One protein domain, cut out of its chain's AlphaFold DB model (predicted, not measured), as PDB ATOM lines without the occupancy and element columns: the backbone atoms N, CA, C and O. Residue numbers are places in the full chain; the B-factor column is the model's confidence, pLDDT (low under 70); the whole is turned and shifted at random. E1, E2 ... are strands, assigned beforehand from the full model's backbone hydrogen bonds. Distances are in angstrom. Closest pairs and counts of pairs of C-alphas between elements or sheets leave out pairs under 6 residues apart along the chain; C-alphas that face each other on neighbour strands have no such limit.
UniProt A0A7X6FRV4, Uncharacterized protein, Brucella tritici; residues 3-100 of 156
ATOM      1  N   VAL A   3      34.693 -15.103 -33.106       85.31
ATOM      2  CA  VAL A   3      34.016 -13.826 -32.862       85.31
ATOM      3  C   VAL A   3      34.561 -12.802 -33.845       85.31
ATOM      4  O   VAL A   3      35.731 -12.432 -33.791       85.31
ATOM      5  N   HIS A   4      33.700 -12.367 -34.761       83.38
ATOM      6  CA  HIS A   4      34.061 -11.432 -35.829       83.38
ATOM      7  C   HIS A   4      33.875  -9.961 -35.439       83.38
ATOM      8  O   HIS A   4      34.405  -9.083 -36.108       83.38
ATOM      9  N   ALA A   5      33.133  -9.693 -34.363       85.81
ATOM     10  CA  ALA A   5      32.970  -8.358 -33.808       85.81
ATOM     11  C   ALA A   5      34.066  -8.056 -32.765       85.81
ATOM     12  O   ALA A   5      34.574  -8.987 -32.129       85.81
ATOM     13  N   PRO A   6      34.424  -6.778 -32.555       86.81
ATOM     14  CA  PRO A   6      35.285  -6.396 -31.443       86.81
ATOM     15  C   PRO A   6      34.610  -6.715 -30.100       86.81
ATOM     16  O   PRO A   6      33.409  -6.506 -29.931       86.81
ATOM     17  N   ILE A   7      35.392  -7.219 -29.147       89.00
ATOM     18  CA  ILE A   7      34.975  -7.401 -27.755       89.00
ATOM     19  C   ILE A   7      35.499  -6.212 -26.960       89.00
ATOM     20  O   ILE A   7      36.711  -6.032 -26.871       89.00
ATOM     21  N   GLU A   8      34.602  -5.438 -26.357       91.31
ATOM     22  CA  GLU A   8      34.951  -4.277 -25.538       91.31
ATOM     23  C   GLU A   8      34.387  -4.437 -24.128       91.31
ATOM     24  O   GLU A   8      33.227  -4.805 -23.940       91.31
ATOM     25  N   THR A   9      35.222  -4.190 -23.119       88.44
ATOM     26  CA  THR A   9      34.833  -4.310 -21.709       88.44
ATOM     27  C   THR A   9      35.220  -3.060 -20.925       88.44
ATOM     28  O   THR A   9      36.317  -2.529 -21.094       88.44
ATOM     29  N   PHE A  10      34.323  -2.597 -20.048       85.19
ATOM     30  CA  PHE A  10      34.452  -1.307 -19.350       85.19
ATOM     31  C   PHE A  10      34.471  -1.418 -17.817       85.19
ATOM     32  O   PHE A  10      34.679  -0.422 -17.134       85.19
ATOM     33  N   GLY A  11      34.250  -2.609 -17.254       82.19
ATOM     34  CA  GLY A  11      34.224  -2.811 -15.800       82.19
ATOM     35  C   GLY A  11      35.616  -3.010 -15.196       82.19
ATOM     36  O   GLY A  11      36.462  -3.660 -15.809       82.19
ATOM     37  N   GLN A  12      35.851  -2.514 -13.976       80.06
ATOM     38  CA  GLN A  12      37.077  -2.809 -13.216       80.06
ATOM     39  C   GLN A  12      37.275  -4.320 -13.061       80.06
ATOM     40  O   GLN A  12      36.333  -5.055 -12.754       80.06
ATOM     41  N   GLY A  13      38.494  -4.801 -13.322       76.25
ATOM     42  CA  GLY A  13      38.785  -6.239 -13.312       76.25
ATOM     43  C   GLY A  13      38.075  -7.056 -14.404       76.25
ATOM     44  O   GLY A  13      38.096  -8.292 -14.343       76.25
ATOM     45  N   ALA A  14      37.434  -6.410 -15.391       83.88
ATOM     46  CA  ALA A  14      36.749  -7.105 -16.476       83.88
ATOM     47  C   ALA A  14      37.717  -7.934 -17.319       83.88
ATOM     48  O   ALA A  14      38.918  -7.671 -17.398       83.88
ATOM     49  N   ARG A  15      37.174  -8.983 -17.939       84.38
ATOM     50  CA  ARG A  15      37.948  -9.948 -18.711       84.38
ATOM     51  C   ARG A  15      37.330 -10.098 -20.085       84.38
ATOM     52  O   ARG A  15      36.166 -10.476 -20.164       84.38
ATOM     53  N   GLY A  16      38.098  -9.827 -21.137       83.56
ATOM     54  CA  GLY A  16      37.612  -9.966 -22.512       83.56
ATOM     55  C   GLY A  16      37.350 -11.428 -22.870       83.56
ATOM     56  O   GLY A  16      36.276 -11.780 -23.351       83.56
ATOM     57  N   PHE A  17      38.305 -12.304 -22.562       86.62
ATOM     58  CA  PHE A  17      38.156 -13.747 -22.729       86.62
ATOM     59  C   PHE A  17      38.791 -14.512 -21.571       86.62
ATOM     60  O   PHE A  17      39.869 -14.156 -21.089       86.62
ATOM     61  N   ASN A  18      38.132 -15.578 -21.116       84.94
ATOM     62  CA  ASN A  18      38.655 -16.410 -20.043       84.94
ATOM     63  C   ASN A  18      38.213 -17.866 -20.163       84.94
ATOM     64  O   ASN A  18      37.020 -18.150 -20.254       84.94
ATOM     65  N   VAL A  19      39.172 -18.787 -20.076       80.81
ATOM     66  CA  VAL A  19      38.903 -20.229 -20.057       80.81
ATOM     67  C   VAL A  19      39.130 -20.766 -18.647       80.81
ATOM     68  O   VAL A  19      40.266 -21.000 -18.231       80.81
ATOM     69  N   TYR A  20      38.035 -20.952 -17.904       70.69
ATOM     70  CA  TYR A  20      38.052 -21.505 -16.543       70.69
ATOM     71  C   TYR A  20      37.926 -23.036 -16.502       70.69
ATOM     72  O   TYR A  20      38.491 -23.675 -15.612       70.69
ATOM     73  N   THR A  21      37.183 -23.626 -17.439       68.94
ATOM     74  CA  THR A  21      36.916 -25.068 -17.510       68.94
ATOM     75  C   THR A  21      36.755 -25.517 -18.962       68.94
ATOM     76  O   THR A  21      36.494 -24.690 -19.836       68.94
ATOM     77  N   GLY A  22      36.922 -26.817 -19.206       72.44
ATOM     78  CA  GLY A  22      36.947 -27.401 -20.547       72.44
ATOM     79  C   GLY A  22      38.241 -27.124 -21.318       72.44
ATOM     80  O   GLY A  22      39.190 -26.533 -20.796       72.44
ATOM     81  N   THR A  23      38.265 -27.586 -22.565       74.06
ATOM     82  CA  THR A  23      39.332 -27.359 -23.545       74.06
ATOM     83  C   THR A  23      38.751 -26.613 -24.738       74.06
ATOM     84  O   THR A  23      37.644 -26.913 -25.187       74.06
ATOM     85  N   VAL A  24      39.483 -25.622 -25.246       81.94
ATOM     86  CA  VAL A  24      39.078 -24.862 -26.434       81.94
ATOM     87  C   VAL A  24      40.075 -25.143 -27.545       81.94
ATOM     88  O   VAL A  24      41.223 -24.717 -27.463       81.94
ATOM     89  N   ASP A  25      39.645 -25.835 -28.598       85.31
ATOM     90  CA  ASP A  25      40.542 -26.186 -29.706       85.31
ATOM     91  C   ASP A  25      40.903 -24.977 -30.575       85.31
ATOM     92  O   ASP A  25      42.046 -24.827 -30.995       85.31
ATOM     93  N   LEU A  26      39.942 -24.082 -30.814       85.75
ATOM     94  CA  LEU A  26      40.140 -22.866 -31.598       85.75
ATOM     95  C   LEU A  26      39.401 -21.694 -30.958       85.75
ATOM     96  O   LEU A  26      38.184 -21.769 -30.748       85.75
ATOM     97  N   ALA A  27      40.119 -20.605 -30.713       87.38
ATOM     98  CA  ALA A  27      39.578 -19.321 -30.297       87.38
ATOM     99  C   ALA A  27      40.056 -18.241 -31.274       87.38
ATOM    100  O   ALA A  27      41.238 -17.908 -31.314       87.38
ATOM    101  N   GLU A  28      39.140 -17.722 -32.086       90.50
ATOM    102  CA  GLU A  28      39.431 -16.667 -33.057       90.50
ATOM    103  C   GLU A  28      38.671 -15.397 -32.677       90.50
ATOM    104  O   GLU A  28      37.443 -15.424 -32.551       90.50
ATOM    105  N   PHE A  29      39.398 -14.297 -32.513       90.69
ATOM    106  CA  PHE A  29      38.853 -12.987 -32.188       90.69
ATOM    107  C   PHE A  29      39.294 -11.961 -33.217       90.69
ATOM    108  O   PHE A  29      40.427 -11.964 -33.704       90.69
ATOM    109  N   ASP A  30      38.395 -11.040 -33.518       91.00
ATOM    110  CA  ASP A  30      38.731  -9.919 -34.369       91.00
ATOM    111  C   ASP A  30      39.534  -8.848 -33.604       91.00
ATOM    112  O   ASP A  30      40.662  -8.551 -33.988       91.00
ATOM    113  N   ARG A  31      39.024  -8.331 -32.478       90.69
ATOM    114  CA  ARG A  31      39.748  -7.407 -31.581       90.69
ATOM    115  C   ARG A  31      39.278  -7.582 -30.139       90.69
ATOM    116  O   ARG A  31      38.097  -7.847 -29.922       90.69
ATOM    117  N   VAL A  32      40.171  -7.393 -29.169       90.56
ATOM    118  CA  VAL A  32      39.820  -7.389 -27.738       90.56
ATOM    119  C   VAL A  32      40.291  -6.086 -27.103       90.56
ATOM    120  O   VAL A  32      41.475  -5.770 -27.181       90.56
ATOM    121  N   ILE A  33      39.373  -5.346 -26.482       91.56
ATOM    122  CA  ILE A  33      39.637  -4.055 -25.850       91.56
ATOM    123  C   ILE A  33      39.134  -4.055 -24.401       91.56
ATOM    124  O   ILE A  33      38.008  -4.473 -24.111       91.56
ATOM    125  N   THR A  34      39.960  -3.572 -23.473       89.88
ATOM    126  CA  THR A  34      39.562  -3.366 -22.073       89.88
ATOM    127  C   THR A  34      39.848  -1.936 -21.617       89.88
ATOM    128  O   THR A  34      40.921  -1.395 -21.879       89.88
ATOM    129  N   HIS A  35      38.890  -1.306 -20.932       86.56
ATOM    130  CA  HIS A  35      38.939   0.124 -20.591       86.56
ATOM    131  C   HIS A  35      39.145   0.439 -19.104       86.56
ATOM    132  O   HIS A  35      39.173   1.609 -18.741       86.56
ATOM    133  N   ALA A  36      39.295  -0.566 -18.242       84.00
ATOM    134  CA  ALA A  36      39.321  -0.362 -16.796       84.00
ATOM    135  C   ALA A  36      40.578  -0.915 -16.126       84.00
ATOM    136  O   ALA A  36      41.246  -1.809 -16.651       84.00
ATOM    137  N   ASP A  37      40.869  -0.406 -14.931       81.75
ATOM    138  CA  ASP A  37      42.006  -0.853 -14.133       81.75
ATOM    139  C   ASP A  37      41.855  -2.316 -13.701       81.75
ATOM    140  O   ASP A  37      40.747  -2.821 -13.477       81.75
ATOM    141  N   GLY A  38      42.985  -3.023 -13.652       78.69
ATOM    142  CA  GLY A  38      43.019  -4.462 -13.378       78.69
ATOM    143  C   GLY A  38      42.310  -5.338 -14.415       78.69
ATOM    144  O   GLY A  38      42.154  -6.541 -14.189       78.69
ATOM    145  N   ALA A  39      41.873  -4.775 -15.548       84.75
ATOM    146  CA  ALA A  39      41.203  -5.536 -16.591       84.75
ATOM    147  C   ALA A  39      42.186  -6.405 -17.384       84.75
ATOM    148  O   ALA A  39      43.301  -5.998 -17.711       84.75
ATOM    149  N   VAL A  40      41.748  -7.607 -17.748       85.56
ATOM    150  CA  VAL A  40      42.567  -8.572 -18.487       85.56
ATOM    151  C   VAL A  40      41.964  -8.809 -19.866       85.56
ATOM    152  O   VAL A  40      40.812  -9.218 -19.967       85.56
ATOM    153  N   GLY A  41      42.726  -8.600 -20.937       86.62
ATOM    154  CA  GLY A  41      42.256  -8.870 -22.297       86.62
ATOM    155  C   GLY A  41      41.903 -10.345 -22.467       86.62
ATOM    156  O   GLY A  41      40.736 -10.706 -22.619       86.62
ATOM    157  N   ILE A  42      42.909 -11.212 -22.370       88.12
ATOM    158  CA  ILE A  42      42.744 -12.661 -22.497       88.12
ATOM    159  C   ILE A  42      43.411 -13.373 -21.322       88.12
ATOM    160  O   ILE A  42      44.596 -13.167 -21.064       88.12
ATOM    161  N   GLN A  43      42.667 -14.242 -20.631       88.00
ATOM    162  CA  GLN A  43      43.202 -15.121 -19.592       88.00
ATOM    163  C   GLN A  43      43.028 -16.605 -19.943       88.00
ATOM    164  O   GLN A  43      41.914 -17.102 -20.100       88.00
ATOM    165  N   ILE A  44      44.131 -17.349 -19.959       87.06
ATOM    166  CA  ILE A  44      44.145 -18.785 -20.251       87.06
ATOM    167  C   ILE A  44      44.507 -19.539 -18.972       87.06
ATOM    168  O   ILE A  44      45.626 -19.421 -18.484       87.06
ATOM    169  N   SER A  45      43.569 -20.310 -18.408       85.19
ATOM    170  CA  SER A  45      43.822 -21.155 -17.218       85.19
ATOM    171  C   SER A  45      43.722 -22.659 -17.503       85.19
ATOM    172  O   SER A  45      43.866 -23.470 -16.585       85.19
ATOM    173  N   ARG A  46      43.442 -23.033 -18.758       85.19
ATOM    174  CA  ARG A  46      43.378 -24.413 -19.260       85.19
ATOM    175  C   ARG A  46      44.029 -24.512 -20.640       85.19
ATOM    176  O   ARG A  46      44.171 -23.474 -21.285       85.19
ATOM    177  N   PRO A  47      44.421 -25.713 -21.090       84.06
ATOM    178  CA  PRO A  47      44.997 -25.895 -22.413       84.06
ATOM    179  C   PRO A  47      44.022 -25.480 -23.518       84.06
ATOM    180  O   PRO A  47      42.846 -25.857 -23.502       84.06
ATOM    181  N   ILE A  48      44.534 -24.726 -24.483       87.06
ATOM    182  CA  ILE A  48      43.849 -24.370 -25.720       87.06
ATOM    183  C   ILE A  48      44.682 -24.820 -26.924       87.06
ATOM    184  O   ILE A  48      45.911 -24.901 -26.850       87.06
ATOM    185  N   GLY A  49      44.020 -25.111 -28.040       88.19
ATOM    186  CA  GLY A  49      44.695 -25.418 -29.297       88.19
ATOM    187  C   GLY A  49      45.293 -24.151 -29.906       88.19
ATOM    188  O   GLY A  49      46.455 -23.829 -29.668       88.19
ATOM    189  N   LYS A  50      44.491 -23.415 -30.675       88.94
ATOM    190  CA  LYS A  50      44.919 -22.213 -31.397       88.94
ATOM    191  C   LYS A  50      44.169 -20.972 -30.921       88.94
ATOM    192  O   LYS A  50      42.936 -20.960 -30.915       88.94
ATOM    193  N   LEU A  51      44.913 -19.929 -30.563       88.62
ATOM    194  CA  LEU A  51      44.398 -18.583 -30.321       88.62
ATOM    195  C   LEU A  51      44.822 -17.668 -31.466       88.62
ATOM    196  O   LEU A  51      46.015 -17.502 -31.699       88.62
ATOM    197  N   THR A  52      43.859 -17.042 -32.136       90.56
ATOM    198  CA  THR A  52      44.122 -16.050 -33.183       90.56
ATOM    199  C   THR A  52      43.398 -14.750 -32.867       90.56
ATOM    200  O   THR A  52      42.187 -14.755 -32.648       90.56
ATOM    201  N   VAL A  53      44.123 -13.631 -32.864       90.56
ATOM    202  CA  VAL A  53      43.569 -12.283 -32.694       90.56
ATOM    203  C   VAL A  53      44.023 -11.399 -33.851       90.56
ATOM    204  O   VAL A  53      45.205 -11.084 -33.976       90.56
ATOM    205  N   ARG A  54      43.081 -10.978 -34.699       89.62
ATOM    206  CA  ARG A  54      43.397 -10.307 -35.974       89.62
ATOM    207  C   ARG A  54      43.905  -8.875 -35.783       89.62
ATOM    208  O   ARG A  54      45.020  -8.555 -36.172       89.62
ATOM    209  N   ARG A  55      43.106  -8.009 -35.161       88.25
ATOM    210  CA  ARG A  55      43.408  -6.579 -34.946       88.25
ATOM    211  C   ARG A  55      44.118  -6.297 -33.620       88.25
ATOM    212  O   ARG A  55      44.335  -5.140 -33.280       88.25
ATOM    213  N   GLY A  56      44.499  -7.348 -32.895       88.94
ATOM    214  CA  GLY A  56      45.265  -7.257 -31.655       88.94
ATOM    215  C   GLY A  56      44.421  -7.115 -30.388       88.94
ATOM    216  O   GLY A  56      43.184  -7.140 -30.407       88.94
ATOM    217  N   ILE A  57      45.137  -7.004 -29.273       89.19
ATOM    218  CA  ILE A  57      44.580  -6.840 -27.929       89.19
ATOM    219  C   ILE A  57      45.025  -5.481 -27.401       89.19
ATOM    220  O   ILE A  57      46.215  -5.170 -27.446       89.19
ATOM    221  N   GLU A  58      44.098  -4.694 -26.872       89.25
ATOM    222  CA  GLU A  58      44.395  -3.375 -26.322       89.25
ATOM    223  C   GLU A  58      43.798  -3.204 -24.927       89.25
ATOM    224  O   GLU A  58      42.616  -3.460 -24.707       89.25
ATOM    225  N   THR A  59      44.611  -2.768 -23.970       87.50
ATOM    226  CA  THR A  59      44.146  -2.439 -22.620       87.50
ATOM    227  C   THR A  59      44.455  -0.980 -22.308       87.50
ATOM    228  O   THR A  59      45.550  -0.490 -22.588       87.50
ATOM    229  N   PHE A  60      43.484  -0.261 -21.750       83.06
ATOM    230  CA  PHE A  60      43.609   1.159 -21.405       83.06
ATOM    231  C   PHE A  60      43.716   1.419 -19.898       83.06
ATOM    232  O   PHE A  60      44.157   2.495 -19.508       83.06
ATOM    233  N   GLY A  61      43.362   0.446 -19.056       78.31
ATOM    234  CA  GLY A  61      43.487   0.566 -17.602       78.31
ATOM    235  C   GLY A  61      44.916   0.411 -17.091       78.31
ATOM    236  O   GLY A  61      45.757  -0.191 -17.760       78.31
ATOM    237  N   GLY A  62      45.180   0.942 -15.900       78.69
ATOM    238  CA  GLY A  62      46.423   0.771 -15.149       78.69
ATOM    239  C   GLY A  62      46.322  -0.316 -14.077       78.69
ATOM    240  O   GLY A  62      45.541  -1.268 -14.182       78.69
ATOM    241  N   THR A  63      47.136  -0.180 -13.032       72.50
ATOM    242  CA  THR A  63      46.975  -0.952 -11.795       72.50
ATOM    243  C   THR A  63      45.811  -0.404 -10.985       72.50
ATOM    244  O   THR A  63      45.754   0.794 -10.723       72.50
ATOM    245  N   GLY A  64      44.899  -1.281 -10.571       69.12
ATOM    246  CA  GLY A  64      43.786  -0.898  -9.712       69.12
ATOM    247  C   GLY A  64      43.195  -2.068  -8.934       69.12
ATOM    248  O   GLY A  64      43.577  -3.226  -9.148       69.12
ATOM    249  N   PRO A  65      42.274  -1.776  -8.003       63.62
ATOM    250  CA  PRO A  65      41.646  -2.787  -7.169       63.62
ATOM    251  C   PRO A  65      40.749  -3.694  -8.015       63.62
ATOM    252  O   PRO A  65      39.826  -3.243  -8.688       63.62
ATOM    253  N   SER A  66      40.996  -4.999  -7.948       64.81
ATOM    254  CA  SER A  66      40.169  -6.027  -8.568       64.81
ATOM    255  C   SER A  66      39.686  -7.001  -7.506       64.81
ATOM    256  O   SER A  66      40.453  -7.480  -6.671       64.81
ATOM    257  N   LEU A  67      38.409  -7.368  -7.579       59.81
ATOM    258  CA  LEU A  67      37.842  -8.381  -6.700       59.81
ATOM    259  C   LEU A  67      38.148  -9.776  -7.258       59.81
ATOM    260  O   LEU A  67      37.584 -10.196  -8.271       59.81
ATOM    261  N   VAL A  68      39.035 -10.518  -6.603       64.50
ATOM    262  CA  VAL A  68      39.332 -11.911  -6.958       64.50
ATOM    263  C   VAL A  68      38.887 -12.798  -5.809       64.50
ATOM    264  O   VAL A  68      39.452 -12.751  -4.723       64.50
ATOM    265  N   LYS A  69      37.863 -13.627  -6.049       67.81
ATOM    266  CA  LYS A  69      37.313 -14.559  -5.044       67.81
ATOM    267  C   LYS A  69      36.922 -13.875  -3.715       67.81
ATOM    268  O   LYS A  69      37.099 -14.460  -2.655       67.81
ATOM    269  N   GLY A  70      36.410 -12.643  -3.774       68.12
ATOM    270  CA  GLY A  70      35.968 -11.890  -2.592       68.12
ATOM    271  C   GLY A  70      37.055 -11.084  -1.873       68.12
ATOM    272  O   GLY A  70      36.745 -10.435  -0.882       68.12
ATOM    273  N   VAL A  71      38.297 -11.075  -2.369       61.12
ATOM    274  CA  VAL A  71      39.390 -10.246  -1.831       61.12
ATOM    275  C   VAL A  71      39.742  -9.150  -2.834       61.12
ATOM    276  O   VAL A  71      39.873  -9.428  -4.029       61.12
ATOM    277  N   VAL A  72      39.885  -7.912  -2.353       67.88
ATOM    278  CA  VAL A  72      40.384  -6.785  -3.152       67.88
ATOM    279  C   VAL A  72      41.898  -6.920  -3.261       67.88
ATOM    280  O   VAL A  72      42.609  -6.833  -2.262       67.88
ATOM    281  N   VAL A  73      42.380  -7.166  -4.472       70.88
ATOM    282  CA  VAL A  73      43.807  -7.238  -4.795       70.88
ATOM    283  C   VAL A  73      44.118  -6.221  -5.878       70.88
ATOM    284  O   VAL A  73      43.318  -6.027  -6.793       70.88
ATOM    285  N   GLU A  74      45.271  -5.573  -5.797       70.19
ATOM    286  CA  GLU A  74      45.732  -4.709  -6.878       70.19
ATOM    287  C   GLU A  74      46.193  -5.575  -8.049       70.19
ATOM    288  O   GLU A  74      47.112  -6.385  -7.923       70.19
ATOM    289  N   LEU A  75      45.522  -5.434  -9.191       69.81
ATOM    290  CA  LEU A  75      45.931  -6.063 -10.438       69.81
ATOM    291  C   LEU A  75      46.280  -4.975 -11.441       69.81
ATOM    292  O   LEU A  75      45.529  -4.021 -11.632       69.81
ATOM    293  N   SER A  76      47.409  -5.151 -12.116       75.44
ATOM    294  CA  SER A  76      47.701  -4.416 -13.340       75.44
ATOM    295  C   SER A  76      46.758  -4.880 -14.440       75.44
ATOM    296  O   SER A  76      46.431  -6.069 -14.524       75.44
ATOM    297  N   ALA A  77      46.314  -3.959 -15.293       79.19
ATOM    298  CA  ALA A  77      45.667  -4.365 -16.528       79.19
ATOM    299  C   ALA A  77      46.647  -5.226 -17.335       79.19
ATOM    300  O   ALA A  77      47.819  -4.897 -17.402       79.19
ATOM    301  N   ILE A  78      46.217  -6.339 -17.921       81.81
ATOM    302  CA  ILE A  78      47.118  -7.246 -18.653       81.81
ATOM    303  C   ILE A  78      46.478  -7.587 -19.993       81.81
ATOM    304  O   ILE A  78      45.336  -8.034 -20.037       81.81
ATOM    305  N   GLY A  79      47.206  -7.429 -21.097       82.44
ATOM    306  CA  GLY A  79      46.697  -7.811 -22.417       82.44
ATOM    307  C   GLY A  79      46.487  -9.322 -22.560       82.44
ATOM    308  O   GLY A  79      45.387  -9.774 -22.871       82.44
ATOM    309  N   LEU A  80      47.517 -10.115 -22.265       85.19
ATOM    310  CA  LEU A  80      47.476 -11.577 -22.315       85.19
ATOM    311  C   LEU A  80      48.064 -12.161 -21.028       85.19
ATOM    312  O   LEU A  80      49.189 -11.834 -20.668       85.19
ATOM    313  N   SER A  81      47.315 -13.032 -20.356       84.25
ATOM    314  CA  SER A  81      47.720 -13.704 -19.120       84.25
ATOM    315  C   SER A  81      47.523 -15.214 -19.245       84.25
ATOM    316  O   SER A  81      46.420 -15.687 -19.526       84.25
ATOM    317  N   ILE A  82      48.578 -15.988 -19.002       84.81
ATOM    318  CA  ILE A  82      48.526 -17.454 -18.983       84.81
ATOM    319  C   ILE A  82      48.792 -17.909 -17.550       84.81
ATOM    320  O   ILE A  82      49.854 -17.650 -16.996       84.81
ATOM    321  N   LYS A  83      47.806 -18.554 -16.928       83.75
ATOM    322  CA  LYS A  83      47.897 -19.069 -15.558       83.75
ATOM    323  C   LYS A  83      48.476 -20.485 -15.525       83.75
ATOM    324  O   LYS A  83      48.406 -21.183 -16.535       83.75
ATOM    325  N   PRO A  84      48.965 -20.965 -14.364       78.88
ATOM    326  CA  PRO A  84      49.398 -22.351 -14.204       78.88
ATOM    327  C   PRO A  84      48.314 -23.345 -14.636       78.88
ATOM    328  O   PRO A  84      47.175 -23.273 -14.172       78.88
ATOM    329  N   GLY A  85      48.671 -24.266 -15.535       78.12
ATOM    330  CA  GLY A  85      47.741 -25.216 -16.160       78.12
ATOM    331  C   GLY A  85      47.068 -24.700 -17.438       78.12
ATOM    332  O   GLY A  85      46.427 -25.477 -18.143       78.12
ATOM    333  N   GLY A  86      47.234 -23.417 -17.761       81.81
ATOM    334  CA  GLY A  86      46.966 -22.853 -19.075       81.81
ATOM    335  C   GLY A  86      48.144 -23.077 -20.012       81.81
ATOM    336  O   GLY A  86      49.295 -22.862 -19.644       81.81
ATOM    337  N   SER A  87      47.854 -23.501 -21.233       81.69
ATOM    338  CA  SER A  87      48.832 -23.588 -22.315       81.69
ATOM    339  C   SER A  87      48.128 -23.317 -23.634       81.69
ATOM    340  O   SER A  87      46.919 -23.502 -23.739       81.69
ATOM    341  N   ALA A  88      48.869 -22.859 -24.633       83.44
ATOM    342  CA  ALA A  88      48.371 -22.727 -25.993       83.44
ATOM    343  C   ALA A  88      49.334 -23.456 -26.925       83.44
ATOM    344  O   ALA A  88      50.548 -23.310 -26.773       83.44
ATOM    345  N   ARG A  89      48.812 -24.244 -27.869       87.31
ATOM    346  CA  ARG A  89      49.652 -24.856 -28.909       87.31
ATOM    347  C   ARG A  89      50.150 -23.795 -29.891       87.31
ATOM    348  O   ARG A  89      51.293 -23.866 -30.322       87.31
ATOM    349  N   GLU A  90      49.301 -22.828 -30.224       87.19
ATOM    350  CA  GLU A  90      49.634 -21.737 -31.138       87.19
ATOM    351  C   GLU A  90      48.939 -20.444 -30.690       87.19
ATOM    352  O   GLU A  90      47.751 -20.455 -30.351       87.19
ATOM    353  N   ILE A  91      49.683 -19.338 -30.687       85.94
ATOM    354  CA  ILE A  91      49.164 -17.995 -30.422       85.94
ATOM    355  C   ILE A  91      49.595 -17.100 -31.580       85.94
ATOM    356  O   ILE A  91      50.788 -16.892 -31.785       85.94
ATOM    357  N   ASP A  92      48.620 -16.561 -32.301       89.62
ATOM    358  CA  ASP A  92      48.815 -15.597 -33.379       89.62
ATOM    359  C   ASP A  92      48.063 -14.303 -33.046       89.62
ATOM    360  O   ASP A  92      46.839 -14.296 -32.901       89.62
ATOM    361  N   ILE A  93      48.792 -13.204 -32.867       88.81
ATOM    362  CA  ILE A  93      48.230 -11.892 -32.527       88.81
ATOM    363  C   ILE A  93      48.787 -10.881 -33.527       88.81
ATOM    364  O   ILE A  93      49.750 -10.170 -33.244       88.81
ATOM    365  N   ALA A  94      48.175 -10.819 -34.709       86.44
ATOM    366  CA  ALA A  94      48.677 -10.016 -35.822       86.44
ATOM    367  C   ALA A  94      48.706  -8.508 -35.510       86.44
ATOM    368  O   ALA A  94      49.660  -7.821 -35.861       86.44
ATOM    369  N   GLY A  95      47.704  -7.988 -34.795       82.75
ATOM    370  CA  GLY A  95      47.678  -6.583 -34.358       82.75
ATOM    371  C   GLY A  95      48.524  -6.269 -33.118       82.75
ATOM    372  O   GLY A  95      48.486  -5.142 -32.625       82.75
ATOM    373  N   GLY A  96      49.259  -7.251 -32.591       86.75
ATOM    374  CA  GLY A  96      50.046  -7.124 -31.368       86.75
ATOM    375  C   GLY A  96      49.212  -6.979 -30.090       86.75
ATOM    376  O   GLY A  96      47.979  -7.040 -30.085       86.75
ATOM    377  N   VAL A  97      49.913  -6.804 -28.971       85.00
ATOM    378  CA  VAL A  97      49.315  -6.576 -27.653       85.00
ATOM    379  C   VAL A  97      49.782  -5.214 -27.157       85.00
ATOM    380  O   VAL A  97      50.980  -4.989 -26.994       85.00
ATOM    381  N   ARG A  98      48.840  -4.296 -26.942       84.69
ATOM    382  CA  ARG A  98      49.099  -2.919 -26.510       84.69
ATOM    383  C   ARG A  98      48.502  -2.687 -25.135       84.69
ATOM    384  O   ARG A  98      47.346  -3.013 -24.884       84.69
ATOM    385  N   THR A  99      49.289  -2.093 -24.257       81.19
ATOM    386  CA  THR A  99      48.862  -1.733 -22.909       81.19
ATOM    387  C   THR A  99      49.175  -0.262 -22.681       81.19
ATOM    388  O   THR A  99      50.338   0.132 -22.721       81.19
ATOM    389  N   ASN A 100      48.144   0.555 -22.485       78.75
ATOM    390  CA  ASN A 100      48.267   2.011 -22.382       78.75
ATOM    391  C   ASN A 100      48.304   2.512 -20.918       78.75
ATOM    392  O   ASN A 100      48.551   3.692 -20.682       78.75
TER     393      ASN A 100
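Overview. This is residues 3 to 100 of the 156 residues of an uncharacterized protein of Brucella tritici (UniProt A0A7X6FRV4). The chain winds in stacked turns as a short solenoid, with three parallel sheets as its walls: E1, E4, E7, E12; then E2, E5, E10; then E3, E6, E11. The hairpin of E8 and E9 interrupts the third turn and lies at one end of the longest axis. The printed part has 98 residues, with no named helix and 12 named strands, E1 to E12 in order along the chain; the class is all strand. It is compact, with a radius of gyration of the C-alphas of 12.8 A, and spans 33 by 26 by 17 A.

Arrangement. Start at E1, residues 7 to 9, and look beside it for E4, residues 32 to 34, E7, residues 57 to 59, and E12, residues 97 to 99; the sheet runs in that order, parallel, with E1 and E12 as edge strands. Between E1 and E4, N 33 and O 7 are 2.8 A apart, within hydrogen-bond range; for E4 and E7 look at N 34 and O 58, 2.9 A, and for E7 and E12 at N 98 and O 57, 2.8 A. Next find E2, residues 15 to 19, E5, residues 40 to 44, and E10, residues 78 to 82, a parallel sheet in that order, with N 43 and O 17 at 2.8 A and N 81 and O 42 at 2.8 A. The closest C-alphas of E4 and E5 are those of Thr 34 and Gly 41, 6.1 A apart; those of E7 and E10 are Thr 59 and Gly 79, 6.0 A. The third parallel sheet is E3, residues 24 to 29, E6, residues 47 to 53, and E11, residues 87 to 93, with N 29 and O 52 at 2.8 A and N 92 and O 51 at 2.8 A. E3 runs on into E4 across a break of 2 residues, at 74 degrees. E8, residues 63 to 68, and E9, residues 71 to 76, form an antiparallel hairpin, with N 66 and O 73 at 2.8 A; E8 is apart from E7.

Along the chain. Find C-alpha 7 at (34.975, -7.401, -27.755), where E1 begins. E6 runs 17.1 A from C-alpha 47 at (44.997, -25.895, -22.413) to C-alpha 53. E11 spans 15.5 A, E9 15.3 A, E8 14.2 A and E3 13.2 A. E12 ends at C-alpha 99, at (48.862, -1.733, -22.909).

Size, cuts and confidence. The two C-alphas farthest apart, those of Gly 70 and Ala 94, are 35.6 A apart. The printed part has no cut, and the links between successive strands are tight. Mean pLDDT of the printed part is 82.3; look for values under 70 at residue 21, residues 64 to 72 and residue 75.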